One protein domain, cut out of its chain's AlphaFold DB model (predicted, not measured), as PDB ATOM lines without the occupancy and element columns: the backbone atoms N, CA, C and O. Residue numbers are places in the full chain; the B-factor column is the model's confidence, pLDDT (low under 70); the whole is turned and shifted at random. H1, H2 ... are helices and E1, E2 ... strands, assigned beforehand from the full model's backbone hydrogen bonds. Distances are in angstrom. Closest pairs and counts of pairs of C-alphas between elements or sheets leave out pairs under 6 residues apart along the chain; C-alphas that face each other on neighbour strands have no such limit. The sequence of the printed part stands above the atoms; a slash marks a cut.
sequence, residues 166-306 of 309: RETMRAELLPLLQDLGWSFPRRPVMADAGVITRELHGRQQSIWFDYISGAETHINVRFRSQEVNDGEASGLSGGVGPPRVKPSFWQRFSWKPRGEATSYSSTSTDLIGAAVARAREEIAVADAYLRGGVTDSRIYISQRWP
ATOM      1  N   ARG A 166     312.909 272.307 264.470       94.88
ATOM      2  CA  ARG A 166     312.531 273.028 263.247       94.88
ATOM      3  C   ARG A 166     311.793 272.148 262.251       94.88
ATOM      4  O   ARG A 166     310.841 272.615 261.628       94.88
ATOM      5  N   GLU A 167     312.207 270.895 262.076       95.12
ATOM      6  CA  GLU A 167     311.476 269.954 261.218       95.12
ATOM      7  C   GLU A 167     310.076 269.683 261.769       95.12
ATOM      8  O   GLU A 167     309.103 269.759 261.018       95.12
ATOM      9  N   THR A 168     309.958 269.487 263.084       96.62
ATOM     10  CA  THR A 168     308.658 269.302 263.746       96.62
ATOM     11  C   THR A 168     307.778 270.543 263.595       96.62
ATOM     12  O   THR A 168     306.620 270.439 263.201       96.62
ATOM     13  N   MET A 169     308.331 271.740 263.813       97.19
ATOM     14  CA  MET A 169     307.624 273.005 263.600       97.19
ATOM     15  C   MET A 169     307.115 273.138 262.163       97.19
ATOM     16  O   MET A 169     305.986 273.573 261.949       97.19
ATOM     17  N   ARG A 170     307.919 272.755 261.164       96.69
ATOM     18  CA  ARG A 170     307.499 272.785 259.756       96.69
ATOM     19  C   ARG A 170     306.368 271.808 259.473       96.69
ATOM     20  O   ARG A 170     305.436 272.170 258.764       96.69
ATOM     21  N   ALA A 171     306.453 270.600 260.017       97.38
ATOM     22  CA  ALA A 171     305.446 269.566 259.825       97.38
ATOM     23  C   ALA A 171     304.106 269.912 260.500       97.38
ATOM     24  O   ALA A 171     303.052 269.590 259.962       97.38
ATOM     25  N   GLU A 172     304.141 270.585 261.650       97.94
ATOM     26  CA  GLU A 172     302.967 270.793 262.508       97.94
ATOM     27  C   GLU A 172     302.365 272.200 262.407       97.94
ATOM     28  O   GLU A 172     301.143 272.357 262.362       97.94
ATOM     29  N   LEU A 173     303.207 273.238 262.383       98.25
ATOM     30  CA  LEU A 173     302.759 274.631 262.457       98.25
ATOM     31  C   LEU A 173     302.449 275.209 261.076       98.25
ATOM     32  O   LEU A 173     301.505 275.983 260.952       98.25
ATOM     33  N   LEU A 174     303.200 274.842 260.030       97.81
ATOM     34  CA  LEU A 174     302.957 275.393 258.690       97.81
ATOM     35  C   LEU A 174     301.595 274.987 258.108       97.81
ATOM     36  O   LEU A 174     300.920 275.884 257.608       97.81
ATOM     37  N   PRO A 175     301.130 273.722 258.204       98.38
ATOM     38  CA  PRO A 175     299.778 273.377 257.760       98.38
ATOM     39  C   PRO A 175     298.701 274.167 258.510       98.38
ATOM     40  O   PRO A 175     297.800 274.716 257.886       98.38
ATOM     41  N   LEU A 176     298.851 274.328 259.831       98.25
ATOM     42  CA  LEU A 176     297.946 275.149 260.640       98.25
ATOM     43  C   LEU A 176     297.913 276.609 260.157       98.25
ATOM     44  O   LEU A 176     296.844 277.199 260.032       98.25
ATOM     45  N   LEU A 177     299.072 277.210 259.880       98.25
ATOM     46  CA  LEU A 177     299.145 278.573 259.349       98.25
ATOM     47  C   LEU A 177     298.523 278.659 257.949       98.25
ATOM     48  O   LEU A 177     297.791 279.602 257.657       98.25
ATOM     49  N   GLN A 178     298.748 277.671 257.090       98.19
ATOM     50  CA  GLN A 178     298.125 277.628 255.772       98.19
ATOM     51  C   GLN A 178     296.589 277.591 255.871       98.19
ATOM     52  O   GLN A 178     295.921 278.379 255.201       98.19
ATOM     53  N   ASP A 179     296.034 276.764 256.763       98.25
ATOM     54  CA  ASP A 179     294.588 276.686 257.027       98.25
ATOM     55  C   ASP A 179     294.019 278.015 257.557       98.25
ATOM     56  O   ASP A 179     292.889 278.400 257.252       98.25
ATOM     57  N   LEU A 180     294.827 278.766 258.313       97.81
ATOM     58  CA  LEU A 180     294.505 280.108 258.804       97.81
ATOM     59  C   LEU A 180     294.749 281.219 257.763       97.81
ATOM     60  O   LEU A 180     294.627 282.405 258.095       97.81
ATOM     61  N   GLY A 181     295.068 280.872 256.514       98.00
ATOM     62  CA  GLY A 181     295.224 281.804 255.395       98.00
ATOM     63  C   GLY A 181     296.564 282.540 255.350       98.00
ATOM     64  O   GLY A 181     296.631 283.641 254.807       98.00
ATOM     65  N   TRP A 182     297.614 281.978 255.952       98.19
ATOM     66  CA  TRP A 182     298.980 282.486 255.821       98.19
ATOM     67  C   TRP A 182     299.669 281.929 254.568       98.19
ATOM     68  O   TRP A 182     299.447 280.786 254.174       98.19
ATOM     69  N   SER A 183     300.546 282.738 253.979       97.94
ATOM     70  CA  SER A 183     301.338 282.435 252.786       97.94
ATOM     71  C   SER A 183     302.829 282.466 253.110       97.94
ATOM     72  O   SER A 183     303.294 283.314 253.875       97.94
ATOM     73  N   PHE A 184     303.587 281.542 252.526       97.62
ATOM     74  CA  PHE A 184     305.026 281.392 252.751       97.62
ATOM     75  C   PHE A 184     305.676 280.583 251.613       97.62
ATOM     76  O   PHE A 184     304.983 279.835 250.915       97.62
ATOM     77  N   PRO A 185     307.000 280.710 251.388       96.12
ATOM     78  CA  PRO A 185     307.721 279.870 250.432       96.12
ATOM     79  C   PRO A 185     307.738 278.403 250.882       96.12
ATOM     80  O   PRO A 185     307.487 278.093 252.040       96.12
ATOM     81  N   ARG A 186     308.125 277.484 249.986       92.94
ATOM     82  CA  ARG A 186     308.155 276.031 250.263       92.94
ATOM     83  C   ARG A 186     308.930 275.654 251.534       92.94
ATOM     84  O   ARG A 186     308.578 274.684 252.196       92.94
ATOM     85  N   ARG A 187     310.001 276.384 251.849       92.62
ATOM     86  CA  ARG A 187     310.814 276.179 253.050       92.62
ATOM     87  C   ARG A 187     311.053 277.531 253.724       92.62
ATOM     88  O   ARG A 187     312.052 278.177 253.418       92.62
ATOM     89  N   PRO A 188     310.134 277.986 254.589       94.38
ATOM     90  CA  PRO A 188     310.303 279.254 255.275       94.38
ATOM     91  C   PRO A 188     311.369 279.146 256.372       94.38
ATOM     92  O   PRO A 188     311.551 278.092 257.001       94.38
ATOM     93  N   VAL A 189     312.059 280.261 256.609       93.31
ATOM     94  CA  VAL A 189     312.898 280.462 257.791       93.31
ATOM     95  C   VAL A 189     311.979 280.902 258.924       93.31
ATOM     96  O   VAL A 189     311.409 281.986 258.885       93.31
ATOM     97  N   MET A 190     311.796 280.029 259.917       94.00
ATOM     98  CA  MET A 190     310.762 280.192 260.950       94.00
ATOM     99  C   MET A 190     310.983 281.425 261.840       94.00
ATOM    100  O   MET A 190     310.019 281.968 262.371       94.00
ATOM    101  N   ALA A 191     312.232 281.868 261.995       92.62
ATOM    102  CA  ALA A 191     312.596 283.024 262.815       92.62
ATOM    103  C   ALA A 191     312.426 284.374 262.095       92.62
ATOM    104  O   ALA A 191     312.515 285.422 262.729       92.62
ATOM    105  N   ASP A 192     312.174 284.374 260.784       91.31
ATOM    106  CA  ASP A 192     312.155 285.601 259.994       91.31
ATOM    107  C   ASP A 192     310.751 286.223 259.935       91.31
ATOM    108  O   ASP A 192     309.815 285.688 259.333       91.31
ATOM    109  N   ALA A 193     310.635 287.414 260.527       85.06
ATOM    110  CA  ALA A 193     309.420 288.216 260.580       85.06
ATOM    111  C   ALA A 193     308.859 288.630 259.208       85.06
ATOM    112  O   ALA A 193     307.767 289.187 259.174       85.06
ATOM    113  N   GLY A 194     309.561 288.428 258.092       87.69
ATOM    114  CA  GLY A 194     309.088 288.778 256.748       87.69
ATOM    115  C   GLY A 194     308.588 287.603 255.904       87.69
ATOM    116  O   GLY A 194     308.048 287.826 254.824       87.69
ATOM    117  N   VAL A 195     308.773 286.362 256.360       92.88
ATOM    118  CA  VAL A 195     308.640 285.187 255.482       92.88
ATOM    119  C   VAL A 195     307.235 284.591 255.488       92.88
ATOM    120  O   VAL A 195     306.743 284.169 254.440       92.88
ATOM    121  N   ILE A 196     306.580 284.553 256.650       97.12
ATOM    122  CA  ILE A 196     305.216 284.037 256.793       97.12
ATOM    123  C   ILE A 196     304.279 285.228 256.921       97.12
ATOM    124  O   ILE A 196     304.274 285.932 257.934       97.12
ATOM    125  N   THR A 197     303.497 285.474 255.875       97.88
ATOM    126  CA  THR A 197     302.713 286.703 255.747       97.88
ATOM    127  C   THR A 197     301.288 286.434 255.303       97.88
ATOM    128  O   THR A 197     300.971 285.383 254.752       97.88
ATOM    129  N   ARG A 198     300.407 287.398 255.549       97.56
ATOM    130  CA  ARG A 198     299.083 287.455 254.933       97.56
ATOM    131  C   ARG A 198     298.611 288.890 254.822       97.56
ATOM    132  O   ARG A 198     299.073 289.761 255.560       97.56
ATOM    133  N   GLU A 199     297.637 289.107 253.956       96.94
ATOM    134  CA  GLU A 199     296.885 290.351 253.906       96.94
ATOM    135  C   GLU A 199     295.493 290.120 254.492       96.94
ATOM    136  O   GLU A 199     294.791 289.180 254.118       96.94
ATOM    137  N   LEU A 200     295.103 290.955 255.452       95.44
ATOM    138  CA  LEU A 200     293.797 290.860 256.088       95.44
ATOM    139  C   LEU A 200     293.301 292.249 256.486       95.44
ATOM    140  O   LEU A 200     293.994 292.977 257.195       95.44
ATOM    141  N   HIS A 201     292.087 292.603 256.058       93.19
ATOM    142  CA  HIS A 201     291.453 293.900 256.344       93.19
ATOM    143  C   HIS A 201     292.332 295.112 255.959       93.19
ATOM    144  O   HIS A 201     292.428 296.071 256.723       93.19
ATOM    145  N   GLY A 202     293.014 295.052 254.808       92.38
ATOM    146  CA  GLY A 202     293.925 296.114 254.346       92.38
ATOM    147  C   GLY A 202     295.218 296.238 255.164       92.38
ATOM    148  O   GLY A 202     295.905 297.256 255.101       92.38
ATOM    149  N   ARG A 203     295.549 295.224 255.973       95.12
ATOM    150  CA  ARG A 203     296.783 295.170 256.761       95.12
ATOM    151  C   ARG A 203     297.667 294.045 256.255       95.12
ATOM    152  O   ARG A 203     297.207 292.909 256.125       95.12
ATOM    153  N   GLN A 204     298.949 294.337 256.089       96.19
ATOM    154  CA  GLN A 204     299.970 293.313 255.953       96.19
ATOM    155  C   GLN A 204     300.303 292.780 257.350       96.19
ATOM    156  O   GLN A 204     300.636 293.535 258.267       96.19
ATOM    157  N   GLN A 205     300.166 291.474 257.536       97.25
ATOM    158  CA  GLN A 205     300.468 290.793 258.787       97.25
ATOM    159  C   GLN A 205     301.624 289.826 258.569       97.25
ATOM    160  O   GLN A 205     301.727 289.209 257.509       97.25
ATOM    161  N   SER A 206     302.466 289.674 259.585       97.62
ATOM    162  CA  SER A 206     303.491 288.640 259.622       97.62
ATOM    163  C   SER A 206     303.511 287.918 260.962       97.62
ATOM    164  O   SER A 206     303.108 288.478 261.987       97.62
ATOM    165  N   ILE A 207     303.961 286.668 260.934       97.94
ATOM    166  CA  ILE A 207     304.128 285.812 262.106       97.94
ATOM    167  C   ILE A 207     305.480 285.106 262.012       97.94
ATOM    168  O   ILE A 207     305.908 284.726 260.926       97.94
ATOM    169  N   TRP A 208     306.177 284.966 263.132       97.19
ATOM    170  CA  TRP A 208     307.460 284.266 263.205       97.19
ATOM    171  C   TRP A 208     307.661 283.674 264.597       97.19
ATOM    172  O   TRP A 208     306.838 283.867 265.499       97.19
ATOM    173  N   PHE A 209     308.743 282.920 264.757       96.12
ATOM    174  CA  PHE A 209     308.987 282.105 265.934       96.12
ATOM    175  C   PHE A 209     310.377 282.363 266.503       96.12
ATOM    176  O   PHE A 209     311.373 282.106 265.827       96.12
ATOM    177  N   ASP A 210     310.440 282.770 267.770       93.38
ATOM    178  CA  ASP A 210     311.684 282.672 268.533       93.38
ATOM    179  C   ASP A 210     311.721 281.286 269.176       93.38
ATOM    180  O   ASP A 210     310.733 280.866 269.781       93.38
ATOM    181  N   TYR A 211     312.818 280.551 269.054       94.00
ATOM    182  CA  TYR A 211     312.889 279.186 269.565       94.00
ATOM    183  C   TYR A 211     314.290 278.808 270.029       94.00
ATOM    184  O   TYR A 211     315.296 279.371 269.598       94.00
ATOM    185  N   ILE A 212     314.331 277.808 270.900       91.25
ATOM    186  CA  ILE A 212     315.534 277.113 271.351       91.25
ATOM    187  C   ILE A 212     315.187 275.641 271.558       91.25
ATOM    188  O   ILE A 212     314.069 275.321 271.967       91.25
ATOM    189  N   SER A 213     316.141 274.753 271.300       90.25
ATOM    190  CA  SER A 213     316.085 273.343 271.680       90.25
ATOM    191  C   SER A 213     317.356 272.896 272.413       90.25
ATOM    192  O   SER A 213     318.382 273.589 272.428       90.25
ATOM    193  N   GLY A 214     317.262 271.737 273.070       86.25
ATOM    194  CA  GLY A 214     318.296 271.165 273.934       86.25
ATOM    195  C   GLY A 214     317.760 270.962 275.351       86.25
ATOM    196  O   GLY A 214     316.614 270.556 275.530       86.25
ATOM    197  N   ALA A 215     318.571 271.281 276.365       79.25
ATOM    198  CA  ALA A 215     318.172 271.166 277.776       79.25
ATOM    199  C   ALA A 215     316.930 272.008 278.134       79.25
ATOM    200  O   ALA A 215     316.154 271.642 279.012       79.25
ATOM    201  N   GLU A 216     316.739 273.124 277.433       82.69
ATOM    202  CA  GLU A 216     315.518 273.919 277.457       82.69
ATOM    203  C   GLU A 216     314.961 273.936 276.035       82.69
ATOM    204  O   GLU A 216     315.707 274.172 275.083       82.69
ATOM    205  N   THR A 217     313.664 273.662 275.887       89.25
ATOM    206  CA  THR A 217     312.982 273.692 274.590       89.25
ATOM    207  C   THR A 217     311.744 274.572 274.685       89.25
ATOM    208  O   THR A 217     310.857 274.315 275.501       89.25
ATOM    209  N   HIS A 218     311.685 275.623 273.871       91.25
ATOM    210  CA  HIS A 218     310.514 276.489 273.779       91.25
ATOM    211  C   HIS A 218     310.381 277.113 272.391       91.25
ATOM    212  O   HIS A 218     311.349 277.216 271.641       91.25
ATOM    213  N   ILE A 219     309.160 277.542 272.085       94.44
ATOM    214  CA  ILE A 219     308.792 278.312 270.902       94.44
ATOM    215  C   ILE A 219     307.942 279.476 271.411       94.44
ATOM    216  O   ILE A 219     306.976 279.239 272.129       94.44
ATOM    217  N   ASN A 220     308.296 280.704 271.048       94.06
ATOM    218  CA  ASN A 220     307.506 281.901 271.303       94.06
ATOM    219  C   ASN A 220     306.919 282.396 269.984       94.06
ATOM    220  O   ASN A 220     307.657 282.657 269.029       94.06
ATOM    221  N   VAL A 221     305.600 282.570 269.938       97.19
ATOM    222  CA  VAL A 221     304.913 283.096 268.755       97.19
ATOM    223  C   VAL A 221     304.970 284.621 268.748       97.19
ATOM    224  O   VAL A 221     304.467 285.289 269.655       97.19
ATOM    225  N   ARG A 222     305.546 285.196 267.696       97.06
ATOM    226  CA  ARG A 222     305.641 286.644 267.484       97.06
ATOM    227  C   ARG A 222     304.828 287.060 266.277       97.06
ATOM    228  O   ARG A 222     304.673 286.293 265.333       97.06
ATOM    229  N   PHE A 223     304.329 288.289 266.290       97.75
ATOM    230  CA  PHE A 223     303.571 288.820 265.166       97.75
ATOM    231  C   PHE A 223     303.800 290.312 264.947       97.75
ATOM    232  O   PHE A 223     304.185 291.070 265.844       97.75
ATOM    233  N   ARG A 224     303.495 290.741 263.725       97.12
ATOM    234  CA  ARG A 224     303.486 292.132 263.280       97.12
ATOM    235  C   ARG A 224     302.230 292.376 262.456       97.12
ATOM    236  O   ARG A 224     301.809 291.521 261.685       97.12
ATOM    237  N   SER A 225     301.636 293.554 262.601       96.75
ATOM    238  CA  SER A 225     300.568 294.030 261.724       96.75
ATOM    239  C   SER A 225     300.834 295.476 261.349       96.75
ATOM    240  O   SER A 225     301.014 296.319 262.227       96.75
ATOM    241  N   GLN A 226     300.838 295.750 260.052       95.62
ATOM    242  CA  GLN A 226     301.105 297.056 259.478       95.62
ATOM    243  C   GLN A 226     299.983 297.438 258.510       95.62
ATOM    244  O   GLN A 226     299.520 296.608 257.729       95.62
ATOM    245  N   GLU A 227     299.529 298.685 258.581       92.94
ATOM    246  CA  GLU A 227     298.654 299.273 257.566       92.94
ATOM    247  C   GLU A 227     299.476 299.654 256.338       92.94
ATOM    248  O   GLU A 227     300.541 300.263 256.458       92.94
ATOM    249  N   VAL A 228     298.969 299.296 255.161       79.88
ATOM    250  CA  VAL A 228     299.544 299.702 253.879       79.88
ATOM    251  C   VAL A 228     298.777 300.941 253.419       79.88
ATOM    252  O   VAL A 228     297.827 300.834 252.657       79.88
ATOM    253  N   ASN A 229     299.135 302.111 253.951       82.12
ATOM    254  CA  ASN A 229     298.581 303.399 253.519       82.12
ATOM    255  C   ASN A 229     299.691 304.268 252.909       82.12
ATOM    256  O   ASN A 229     300.840 304.192 253.349       82.12
ATOM    257  N   ASP A 230     299.331 305.085 251.913       62.75
ATOM    258  CA  ASP A 230     300.193 305.914 251.050       62.75
ATOM    259  C   ASP A 230     301.070 306.939 251.811       62.75
ATOM    260  O   ASP A 230     300.848 308.146 251.752       62.75
ATOM    261  N   GLY A 231     302.094 306.469 252.531       70.38
ATOM    262  CA  GLY A 231     303.193 307.293 253.057       70.38
ATOM    263  C   GLY A 231     303.372 307.314 254.577       70.38
ATOM    264  O   GLY A 231     304.449 307.688 255.034       70.38
ATOM    265  N   GLU A 232     302.396 306.856 255.368       75.50
ATOM    266  CA  GLU A 232     302.552 306.700 256.823       75.50
ATOM    267  C   GLU A 232     302.361 305.242 257.241       75.50
ATOM    268  O   GLU A 232     301.253 304.704 257.258       75.50
ATOM    269  N   ALA A 233     303.461 304.592 257.626       81.06
ATOM    270  CA  ALA A 233     303.392 303.282 258.246       81.06
ATOM    271  C   ALA A 233     302.792 303.428 259.650       81.06
ATOM    272  O   ALA A 233     303.387 304.051 260.531       81.06
ATOM    273  N   SER A 234     301.637 302.805 259.871       91.38
ATOM    274  CA  SER A 234     301.076 302.575 261.200       91.38
ATOM    275  C   SER A 234     301.053 301.073 261.481       91.38
ATOM    276  O   SER A 234     300.924 300.253 260.566       91.38
ATOM    277  N   GLY A 235     301.223 300.672 262.737       94.56
ATOM    278  CA  GLY A 235     301.238 299.254 263.055       94.56
ATOM    279  C   GLY A 235     301.631 298.909 264.475       94.56
ATOM    280  O   GLY A 235     301.783 299.758 265.360       94.56
ATOM    281  N   LEU A 236     301.752 297.606 264.687       96.31
ATOM    282  CA  LEU A 236     302.135 297.016 265.953       96.31
ATOM    283  C   LEU A 236     302.987 295.770 265.743       96.31
ATOM    284  O   LEU A 236     302.872 295.069 264.736       96.31
ATOM    285  N   SER A 237     303.826 295.491 266.730       96.44
ATOM    286  CA  SER A 237     304.496 294.208 266.887       96.44
ATOM    287  C   SER A 237     304.335 293.727 268.320       96.44
ATOM    288  O   SER A 237     304.198 294.511 269.268       96.44
ATOM    289  N   GLY A 238     304.281 292.416 268.471       96.12
ATOM    290  CA  GLY A 238     304.022 291.783 269.744       96.12
ATOM    291  C   GLY A 238     304.273 290.292 269.677       96.12
ATOM    292  O   GLY A 238     304.918 289.785 268.758       96.12
ATOM    293  N   GLY A 239     303.749 289.596 270.666       96.19
ATOM    294  CA  GLY A 239     303.744 288.151 270.663       96.19
ATOM    295  C   GLY A 239     302.714 287.595 271.619       96.19
ATOM    296  O   GLY A 239     301.998 288.329 272.310       96.19
ATOM    297  N   VAL A 240     302.661 286.276 271.618       95.44
ATOM    298  CA  VAL A 240     301.923 285.471 272.574       95.44
ATOM    299  C   VAL A 240     302.954 284.810 273.468       95.44
ATOM    300  O   VAL A 240     304.030 284.428 273.017       95.44
ATOM    301  N   GLY A 241     302.676 284.768 274.757       87.44
ATOM    302  CA  GLY A 241     303.550 284.113 275.713       87.44
ATOM    303  C   GLY A 241     302.806 283.839 277.008       87.44
ATOM    304  O   GLY A 241     301.592 284.061 277.085       87.44
ATOM    305  N   PRO A 242     303.505 283.382 278.052       80.06
ATOM    306  CA  PRO A 242     302.847 283.117 279.314       80.06
ATOM    307  C   PRO A 242     302.278 284.441 279.838       80.06
ATOM    308  O   PRO A 242     302.878 285.501 279.610       80.06
ATOM    309  N   PRO A 243     301.139 284.420 280.556       72.88
ATOM    310  CA  PRO A 243     300.650 285.614 281.227       72.88
ATOM    311  C   PRO A 243     301.803 286.205 282.034       72.88
ATOM    312  O   PRO A 243     302.418 285.491 282.829       72.88
ATOM    313  N   ARG A 244     302.137 287.481 281.802       67.38
ATOM    314  CA  ARG A 244     303.274 288.126 282.470       67.38
ATOM    315  C   ARG A 244     303.065 288.073 283.977       67.38
ATOM    316  O   ARG A 244     302.387 288.927 284.553       67.38
ATOM    317  N   VAL A 245     303.678 287.095 284.634       63.06
ATOM    318  CA  VAL A 245     303.800 287.091 286.084       63.06
ATOM    319  C   VAL A 245     304.694 288.275 286.396       63.06
ATOM    320  O   VAL A 245     305.847 288.302 285.969       63.06
ATOM    321  N   LYS A 246     304.164 289.300 287.078       59.16
ATOM    322  CA  LYS A 246     304.998 290.407 287.554       59.16
ATOM    323  C   LYS A 246     306.108 289.776 288.398       59.16
ATOM    324  O   LYS A 246     305.779 289.244 289.461       59.16
ATOM    325  N   PRO A 247     307.383 289.814 287.963       58.31
ATOM    326  CA  PRO A 247     308.448 289.263 288.775       58.31
ATOM    327  C   PRO A 247     308.423 289.998 290.109       58.31
ATOM    328  O   PRO A 247     308.251 291.230 290.156       58.31
ATOM    329  N   SER A 248     308.556 289.236 291.193       61.16
ATOM    330  CA  SER A 248     308.741 289.816 292.518       61.16
ATOM    331  C   SER A 248     309.925 290.788 292.489       61.16
ATOM    332  O   SER A 248     310.809 290.682 291.637       61.16
ATOM    333  N   PHE A 249     309.945 291.755 293.410       66.06
ATOM    334  CA  PHE A 249     310.985 292.788 293.456       66.06
ATOM    335  C   PHE A 249     312.404 292.199 293.350       66.06
ATOM    336  O   PHE A 249     313.207 292.707 292.579       66.06
ATOM    337  N   TRP A 250     312.671 291.071 294.014       56.59
ATOM    338  CA  TRP A 250     313.966 290.383 293.980       56.59
ATOM    339  C   TRP A 250     314.269 289.662 292.656       56.59
ATOM    340  O   TRP A 250     315.412 289.663 292.211       56.59
ATOM    341  N   GLN A 251     313.260 289.110 291.973       56.09
ATOM    342  CA  GLN A 251     313.427 288.466 290.659       56.09
ATOM    343  C   GLN A 251     313.758 289.463 289.540       56.09
ATOM    344  O   GLN A 251     314.250 289.060 288.491       56.09
ATOM    345  N   ARG A 252     313.539 290.766 289.760       54.50
ATOM    346  CA  ARG A 252     313.963 291.824 288.828       54.50
ATOM    347  C   ARG A 252     315.478 292.036 288.803       54.50
ATOM    348  O   ARG A 252     315.972 292.646 287.865       54.50
ATOM    349  N   PHE A 253     316.196 291.543 289.813       49.41
ATOM    350  CA  PHE A 253     317.648 291.696 289.936       49.41
ATOM    351  C   PHE A 253     318.426 290.424 289.562       49.41
ATOM    352  O   PHE A 253     319.651 290.459 289.490       49.41
ATOM    353  N   SER A 254     317.750 289.299 289.292       48.75
ATOM    354  CA  SER A 254     318.405 288.090 288.783       48.75
ATOM    355  C   SER A 254     318.494 288.135 287.255       48.75
ATOM    356  O   SER A 254     317.478 288.019 286.580       48.75
ATOM    357  N   TRP A 255     319.713 288.273 286.728       44.53
ATOM    358  CA  TRP A 255     320.043 288.483 285.307       44.53
ATOM    359  C   TRP A 255     319.706 287.337 284.349       44.53
ATOM    360  O   TRP A 255     319.765 287.520 283.138       44.53
ATOM    361  N   LYS A 256     319.363 286.146 284.848       47.88
ATOM    362  CA  LYS A 256     318.941 285.078 283.941       47.88
ATOM    363  C   LYS A 256     317.524 285.389 283.446       47.88
ATOM    364  O   LYS A 256     316.669 285.639 284.300       47.88
ATOM    365  N   PRO A 257     317.223 285.249 282.142       48.12
ATOM    366  CA  PRO A 257     315.862 285.181 281.601       48.12
ATOM    367  C   PRO A 257     315.102 283.929 282.095       48.12
ATOM    368  O   PRO A 257     314.413 283.246 281.353       48.12
ATOM    369  N   ARG A 258     315.217 283.586 283.385       44.72
ATOM    370  CA  ARG A 258     314.579 282.433 284.022       44.72
ATOM    371  C   ARG A 258     313.057 282.540 283.990       44.72
ATOM    372  O   ARG A 258     312.398 281.517 284.106       44.72
ATOM    373  N   GLY A 259     312.492 283.742 283.855       46.19
ATOM    374  CA  GLY A 259     311.053 283.974 283.998       46.19
ATOM    375  C   GLY A 259     310.186 283.223 282.986       46.19
ATOM    376  O   GLY A 259     309.152 282.681 283.372       46.19
ATOM    377  N   GLU A 260     310.613 283.140 281.727       48.09
ATOM    378  CA  GLU A 260     309.814 282.495 280.674       48.09
ATOM    379  C   GLU A 260     310.109 280.992 280.584       48.09
ATOM    380  O   GLU A 260     309.180 280.197 280.558       48.09
ATOM    381  N   ALA A 261     311.369 280.556 280.678       45.34
ATOM    382  CA  ALA A 261     311.691 279.124 280.620       45.34
ATOM    383  C   ALA A 261     311.186 278.332 281.848       45.34
ATOM    384  O   ALA A 261     310.732 277.196 281.711       45.34
ATOM    385  N   THR A 262     311.206 278.921 283.054       49.00
ATOM    386  CA  THR A 262     310.760 278.217 284.279       49.00
ATOM    387  C   THR A 262     309.246 278.165 284.450       49.00
ATOM    388  O   THR A 262     308.755 277.281 285.145       49.00
ATOM    389  N   SER A 263     308.488 279.057 283.800       53.75
ATOM    390  CA  SER A 263     307.019 278.982 283.814       53.75
ATOM    391  C   SER A 263     306.482 277.826 282.962       53.75
ATOM    392  O   SER A 263     305.298 277.501 283.035       53.75
ATOM    393  N   TYR A 264     307.367 277.155 282.222       57.09
ATOM    394  CA  TYR A 264     307.042 276.088 281.291       57.09
ATOM    395  C   TYR A 264     307.741 274.765 281.586       57.09
ATOM    396  O   TYR A 264     307.896 273.959 280.670       57.09
ATOM    397  N   SER A 265     308.154 274.516 282.838       53.50
ATOM    398  CA  SER A 265     308.763 273.238 283.216       53.50
ATOM    399  C   SER A 265     307.790 272.085 282.948       53.50
ATOM    400  O   SER A 265     306.937 271.760 283.776       53.50
ATOM    401  N   SER A 266     307.895 271.462 281.779       53.72
ATOM    402  CA  SER A 266     307.202 270.218 281.509       53.72
ATOM    403  C   SER A 266     308.023 269.100 282.129       53.72
ATOM    404  O   SER A 266     309.175 268.895 281.762       53.72
ATOM    405  N   THR A 267     307.403 268.311 282.997       63.88
ATOM    406  CA  THR A 267     307.872 266.964 283.353       63.88
ATOM    407  C   THR A 267     307.785 265.981 282.171       63.88
ATOM    408  O   THR A 267     307.995 264.786 282.353       63.88
ATOM    409  N   SER A 268     307.445 266.469 280.969       67.81
ATOM    410  CA  SER A 268     307.330 265.685 279.744       67.81
ATOM    411  C   SER A 268     308.690 265.143 279.321       67.81
ATOM    412  O   SER A 268     309.669 265.882 279.241       67.81
ATOM    413  N   THR A 269     308.720 263.858 278.986       80.25
ATOM    414  CA  THR A 269     309.837 263.227 278.275       80.25
ATOM    415  C   THR A 269     309.922 263.689 276.819       80.25
ATOM    416  O   THR A 269     310.990 263.613 276.224       80.25
ATOM    417  N   ASP A 270     308.820 264.197 276.257       88.69
ATOM    418  CA  ASP A 270     308.758 264.804 274.927       88.69
ATOM    419  C   ASP A 270     308.674 266.333 275.050       88.69
ATOM    420  O   ASP A 270     307.592 266.920 275.168       88.69
ATOM    421  N   LEU A 271     309.841 266.977 275.098       88.94
ATOM    422  CA  LEU A 271     309.950 268.434 275.206       88.94
ATOM    423  C   LEU A 271     309.554 269.141 273.902       88.94
ATOM    424  O   LEU A 271     308.965 270.223 273.944       88.94
ATOM    425  N   ILE A 272     309.855 268.533 272.749       92.25
ATOM    426  CA  ILE A 272     309.587 269.114 271.428       92.25
ATOM    427  C   ILE A 272     308.087 269.103 271.144       92.25
ATOM    428  O   ILE A 272     307.528 270.157 270.835       92.25
ATOM    429  N   GLY A 273     307.414 267.961 271.311       93.31
ATOM    430  CA  GLY A 273     305.968 267.865 271.119       93.31
ATOM    431  C   GLY A 273     305.203 268.799 272.056       93.31
ATOM    432  O   GLY A 273     304.283 269.492 271.621       93.31
ATOM    433  N   ALA A 274     305.638 268.922 273.316       91.81
ATOM    434  CA  ALA A 274     305.049 269.865 274.266       91.81
ATOM    435  C   ALA A 274     305.231 271.339 273.847       91.81
ATOM    436  O   ALA A 274     304.306 272.142 274.000       91.81
ATOM    437  N   ALA A 275     306.401 271.712 273.318       92.62
ATOM    438  CA  ALA A 275     306.649 273.061 272.810       92.62
ATOM    439  C   ALA A 275     305.809 273.362 271.558       92.62
ATOM    440  O   ALA A 275     305.212 274.433 271.461       92.62
ATOM    441  N   VAL A 276     305.704 272.406 270.630       95.81
ATOM    442  CA  VAL A 276     304.919 272.549 269.396       95.81
ATOM    443  C   VAL A 276     303.421 272.620 269.688       95.81
ATOM    444  O   VAL A 276     302.750 273.505 269.163       95.81
ATOM    445  N   ALA A 277     302.891 271.762 270.563       94.88
ATOM    446  CA  ALA A 277     301.485 271.803 270.967       94.88
ATOM    447  C   ALA A 277     301.101 273.175 271.544       94.88
ATOM    448  O   ALA A 277     300.091 273.758 271.151       94.88
ATOM    449  N   ARG A 278     301.960 273.741 272.397       94.00
ATOM    450  CA  ARG A 278     301.778 275.094 272.933       94.00
ATOM    451  C   ARG A 278     301.829 276.160 271.845       94.00
ATOM    452  O   ARG A 278     300.963 277.027 271.811       94.00
ATOM    453  N   ALA A 279     302.795 276.080 270.932       96.19
ATOM    454  CA  ALA A 279     302.892 277.017 269.817       96.19
ATOM    455  C   ALA A 279     301.620 277.009 268.951       96.19
ATOM    456  O   ALA A 279     301.192 278.064 268.491       96.19
ATOM    457  N   ARG A 280     300.957 275.856 268.771       97.69
ATOM    458  CA  ARG A 280     299.658 275.771 268.074       97.69
ATOM    459  C   ARG A 280     298.564 276.559 268.797       97.69
ATOM    460  O   ARG A 280     297.813 277.290 268.152       97.69
ATOM    461  N   GLU A 281     298.483 276.441 270.122       96.44
ATOM    462  CA  GLU A 281     297.547 277.232 270.933       96.44
ATOM    463  C   GLU A 281     297.858 278.730 270.843       96.44
ATOM    464  O   GLU A 281     296.958 279.547 270.657       96.44
ATOM    465  N   GLU A 282     299.135 279.099 270.930       96.62
ATOM    466  CA  GLU A 282     299.589 280.484 270.825       96.62
ATOM    467  C   GLU A 282     299.318 281.084 269.434       96.62
ATOM    468  O   GLU A 282     298.885 282.232 269.343       96.62
ATOM    469  N   ILE A 283     299.469 280.313 268.352       98.06
ATOM    470  CA  ILE A 283     299.077 280.726 266.995       98.06
ATOM    471  C   ILE A 283     297.580 281.045 266.938       98.06
ATOM    472  O   ILE A 283     297.204 282.076 266.381       98.06
ATOM    473  N   ALA A 284     296.721 280.209 267.529       97.69
ATOM    474  CA  ALA A 284     295.277 280.455 267.539       97.69
ATOM    475  C   ALA A 284     294.916 281.752 268.289       97.69
ATOM    476  O   ALA A 284     294.044 282.509 267.859       97.69
ATOM    477  N   VAL A 285     295.627 282.048 269.381       97.31
ATOM    478  CA  VAL A 285     295.468 283.292 270.155       97.31
ATOM    479  C   VAL A 285     295.931 284.506 269.358       97.31
ATOM    480  O   VAL A 285     295.213 285.507 269.291       97.31
ATOM    481  N   ALA A 286     297.104 284.416 268.723       97.38
ATOM    482  CA  ALA A 286     297.610 285.458 267.834       97.38
ATOM    483  C   ALA A 286     296.624 285.728 266.693       97.38
ATOM    484  O   ALA A 286     296.328 286.883 266.394       97.38
ATOM    485  N   ASP A 287     296.078 284.673 266.081       98.06
ATOM    486  CA  ASP A 287     295.124 284.786 264.983       98.06
ATOM    487  C   ASP A 287     293.828 285.485 265.409       98.06
ATOM    488  O   ASP A 287     293.412 286.448 264.763       98.06
ATOM    489  N   ALA A 288     293.228 285.073 266.531       97.69
ATOM    490  CA  ALA A 288     292.019 285.699 267.067       97.69
ATOM    491  C   ALA A 288     292.227 287.195 267.368       97.69
ATOM    492  O   ALA A 288     291.378 288.031 267.029       97.69
ATOM    493  N   TYR A 289     293.382 287.549 267.942       97.12
ATOM    494  CA  TYR A 289     293.771 288.939 268.174       97.12
ATOM    495  C   TYR A 289     293.929 289.714 266.857       97.12
ATOM    496  O   TYR A 289     293.358 290.793 266.699       97.12
ATOM    497  N   LEU A 290     294.654 289.164 265.880       96.50
ATOM    498  CA  LEU A 290     294.936 289.825 264.601       96.50
ATOM    499  C   LEU A 290     293.712 289.953 263.680       96.50
ATOM    500  O   LEU A 290     293.682 290.859 262.844       96.50
ATOM    501  N   ARG A 291     292.725 289.056 263.795       96.50
ATOM    502  CA  ARG A 291     291.488 289.087 262.999       96.50
ATOM    503  C   ARG A 291     290.431 290.010 263.590       96.50
ATOM    504  O   ARG A 291     289.837 290.795 262.857       96.50
ATOM    505  N   GLY A 292     290.171 289.869 264.889       93.44
ATOM    506  CA  GLY A 292     289.010 290.471 265.550       93.44
ATOM    507  C   GLY A 292     289.345 291.396 266.716       93.44
ATOM    508  O   GLY A 292     288.428 291.907 267.351       93.44
ATOM    509  N   GLY A 293     290.626 291.594 267.039       93.19
ATOM    510  CA  GLY A 293     291.035 292.370 268.211       93.19
ATOM    511  C   GLY A 293     290.667 291.702 269.538       93.19
ATOM    512  O   GLY A 293     290.558 292.394 270.551       93.19
ATOM    513  N   VAL A 294     290.451 290.380 269.543       94.44
ATOM    514  CA  VAL A 294     290.107 289.621 270.755       94.44
ATOM    515  C   VAL A 294     291.248 289.747 271.760       94.44
ATOM    516  O   VAL A 294     292.392 289.412 271.459       94.44
ATOM    517  N   THR A 295     290.948 290.249 272.954       92.50
ATOM    518  CA  THR A 295     291.940 290.402 274.015       92.50
ATOM    519  C   THR A 295     292.177 289.069 274.726       92.50
ATOM    520  O   THR A 295     291.241 288.382 275.121       92.50
ATOM    521  N   ASP A 296     293.446 288.719 274.922       94.69
ATOM    522  CA  ASP A 296     293.891 287.567 275.714       94.69
ATOM    523  C   ASP A 296     295.049 288.036 276.608       94.69
ATOM    524  O   ASP A 296     295.873 288.853 276.191       94.69
ATOM    525  N   SER A 297     295.109 287.563 277.854       92.56
ATOM    526  CA  SER A 297     296.137 287.970 278.824       92.56
ATOM    527  C   SER A 297     297.555 287.532 278.437       92.56
ATOM    528  O   SER A 297     298.528 288.050 278.991       92.56
ATOM    529  N   ARG A 298     297.672 286.604 277.484       93.94
ATOM    530  CA  ARG A 298     298.922 286.140 276.875       93.94
ATOM    531  C   ARG A 298     299.443 287.068 275.780       93.94
ATOM    532  O   ARG A 298     300.622 286.991 275.440       93.94
ATOM    533  N   ILE A 299     298.597 287.944 275.230       95.81
ATOM    534  CA  ILE A 299     299.010 288.926 274.225       95.81
ATOM    535  C   ILE A 299     299.789 290.049 274.902       95.81
ATOM    536  O   ILE A 299     299.310 290.703 275.830       95.81
ATOM    537  N   TYR A 300     300.971 290.351 274.372       94.00
ATOM    538  CA  TYR A 300     301.701 291.567 274.708       94.00
ATOM    539  C   TYR A 300     302.144 292.294 273.444       94.00
ATOM    540  O   TYR A 300     302.559 291.692 272.456       94.00
ATOM    541  N   ILE A 301     302.086 293.623 273.499       95.25
ATOM    542  CA  ILE A 301     302.549 294.507 272.430       95.25
ATOM    543  C   ILE A 301     303.885 295.096 272.860       95.25
ATOM    544  O   ILE A 301     303.964 295.765 273.892       95.25
ATOM    545  N   SER A 302     304.938 294.811 272.096       92.19
ATOM    546  CA  SER A 302     306.287 295.326 272.346       92.19
ATOM    547  C   SER A 302     306.499 296.687 271.693       92.19
ATOM    548  O   SER A 302     307.206 297.525 272.249       92.19
ATOM    549  N   GLN A 303     305.858 296.941 270.550       93.25
ATOM    550  CA  GLN A 303     306.006 298.194 269.821       93.25
ATOM    551  C   GLN A 303     304.704 298.604 269.131       93.25
ATOM    552  O   GLN A 303     303.930 297.772 268.657       93.25
ATOM    553  N   ARG A 304     304.483 299.918 269.055       94.19
ATOM    554  CA  ARG A 304     303.478 300.561 268.203       94.19
ATOM    555  C   ARG A 304     304.142 301.689 267.429       94.19
ATOM    556  O   ARG A 304     305.036 302.346 267.970       94.19
ATOM    557  N   TRP A 305     303.707 301.906 266.197       92.19
ATOM    558  CA  TRP A 305     304.156 303.025 265.374       92.19
ATOM    559  C   TRP A 305     302.972 303.697 264.648       92.19
ATOM    560  O   TRP A 305     302.007 303.000 264.324       92.19
ATOM    561  N   PRO A 306     303.022 305.029 264.422       89.62
ATOM    562  CA  PRO A 306     303.996 305.955 265.012       89.62
ATOM    563  C   PRO A 306     303.900 305.947 266.546       89.62
ATOM    564  O   PRO A 306     302.858 305.616 267.123       89.62
TER     565      PRO A 306
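Overview. This is residues 166 to 306 of the 309 residues of an uncharacterized protein of Phenylobacterium sp (UniProt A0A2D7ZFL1). One twisted sheet of five strands has two helices, H1 and H4, side by side over one face and no named helix over the other. A loose arm with the short helices H2 and H3 reaches away from this body, and its residues 252 to 258 stick out free. The printed part has 141 residues, with four named helices and five named strands in the order H1 E1 E2 E3 E4 H2 H3 H4 E5; the sheet runs E1 E2 E3 E4 E5, antiparallel throughout. The class is mixed, helices and strands; the whole is compact, with a radius of gyration of the C-alphas of 16.0 A and spans of 47 by 37 by 23 A.

Along the chain. Find C-alpha 166 at (312.531, 273.028, 263.247); from there H1 runs through residues 166 to 179, 19.3 A. Next come E1, residues 196 to 200, E2, residues 203 to 212, 29.8 A long, E3, residues 218 to 227, 30.4 A, and E4, residues 234 to 240, 20.6 A. H2 is residues 249 to 252 and H3 residues 258 to 262. Look for C-alpha 271 at (309.950, 268.434, 275.206), where H4 begins; it runs 31.9 A to residue 292. E5, residues 299 to 305, ends at C-alpha 305, (304.156, 303.025, 265.374).

Arrangement. E1 to E4 form a meander, each strand the antiparallel neighbour of the one before. Look for N 198 and O 205, 3.0 A apart, in the hairpin E1 and E2; N 208 and O 222, 3.0 A, in the hairpin E2 and E3; N 223 and O 238, 2.9 A, in the hairpin E3 and E4. E5, an edge strand, is the antiparallel neighbour of E4, with N 237 and O 303 3.0 A apart. H1 and H4 are on the same face, which gives two layers, helices on one face of a sheet. H4 has a height over the sheet of 8.5 A and runs along the strands, at 17 degrees to E3 on the local plane; its closest C-alphas to E3 are Ala 275 and His 218, 5.3 A. H1, at a height of 10.1 A, lies over E2. H1 and H4 touch at the C-alphas of Met 169 and Val 276, 6.4 A, a shallow tilt of 27 degrees, the same way. H2 and H3 are not on the sheet. Every O i to N i+4 pair is within hydrogen-bond range in H3 and H4; H1 has 7 of 10, and H2 is too short for such a pair.

Size, cuts and confidence. The C-alphas of Asp 230 and Thr 269 are the two farthest apart, 51.5 A. The printed part has no cut. The link from H1 to E1, residues 180 to 195, is long. Confidence is under 70 at residue 230 and residues 244 to 268; the mean pLDDT of the printed part is 86.3.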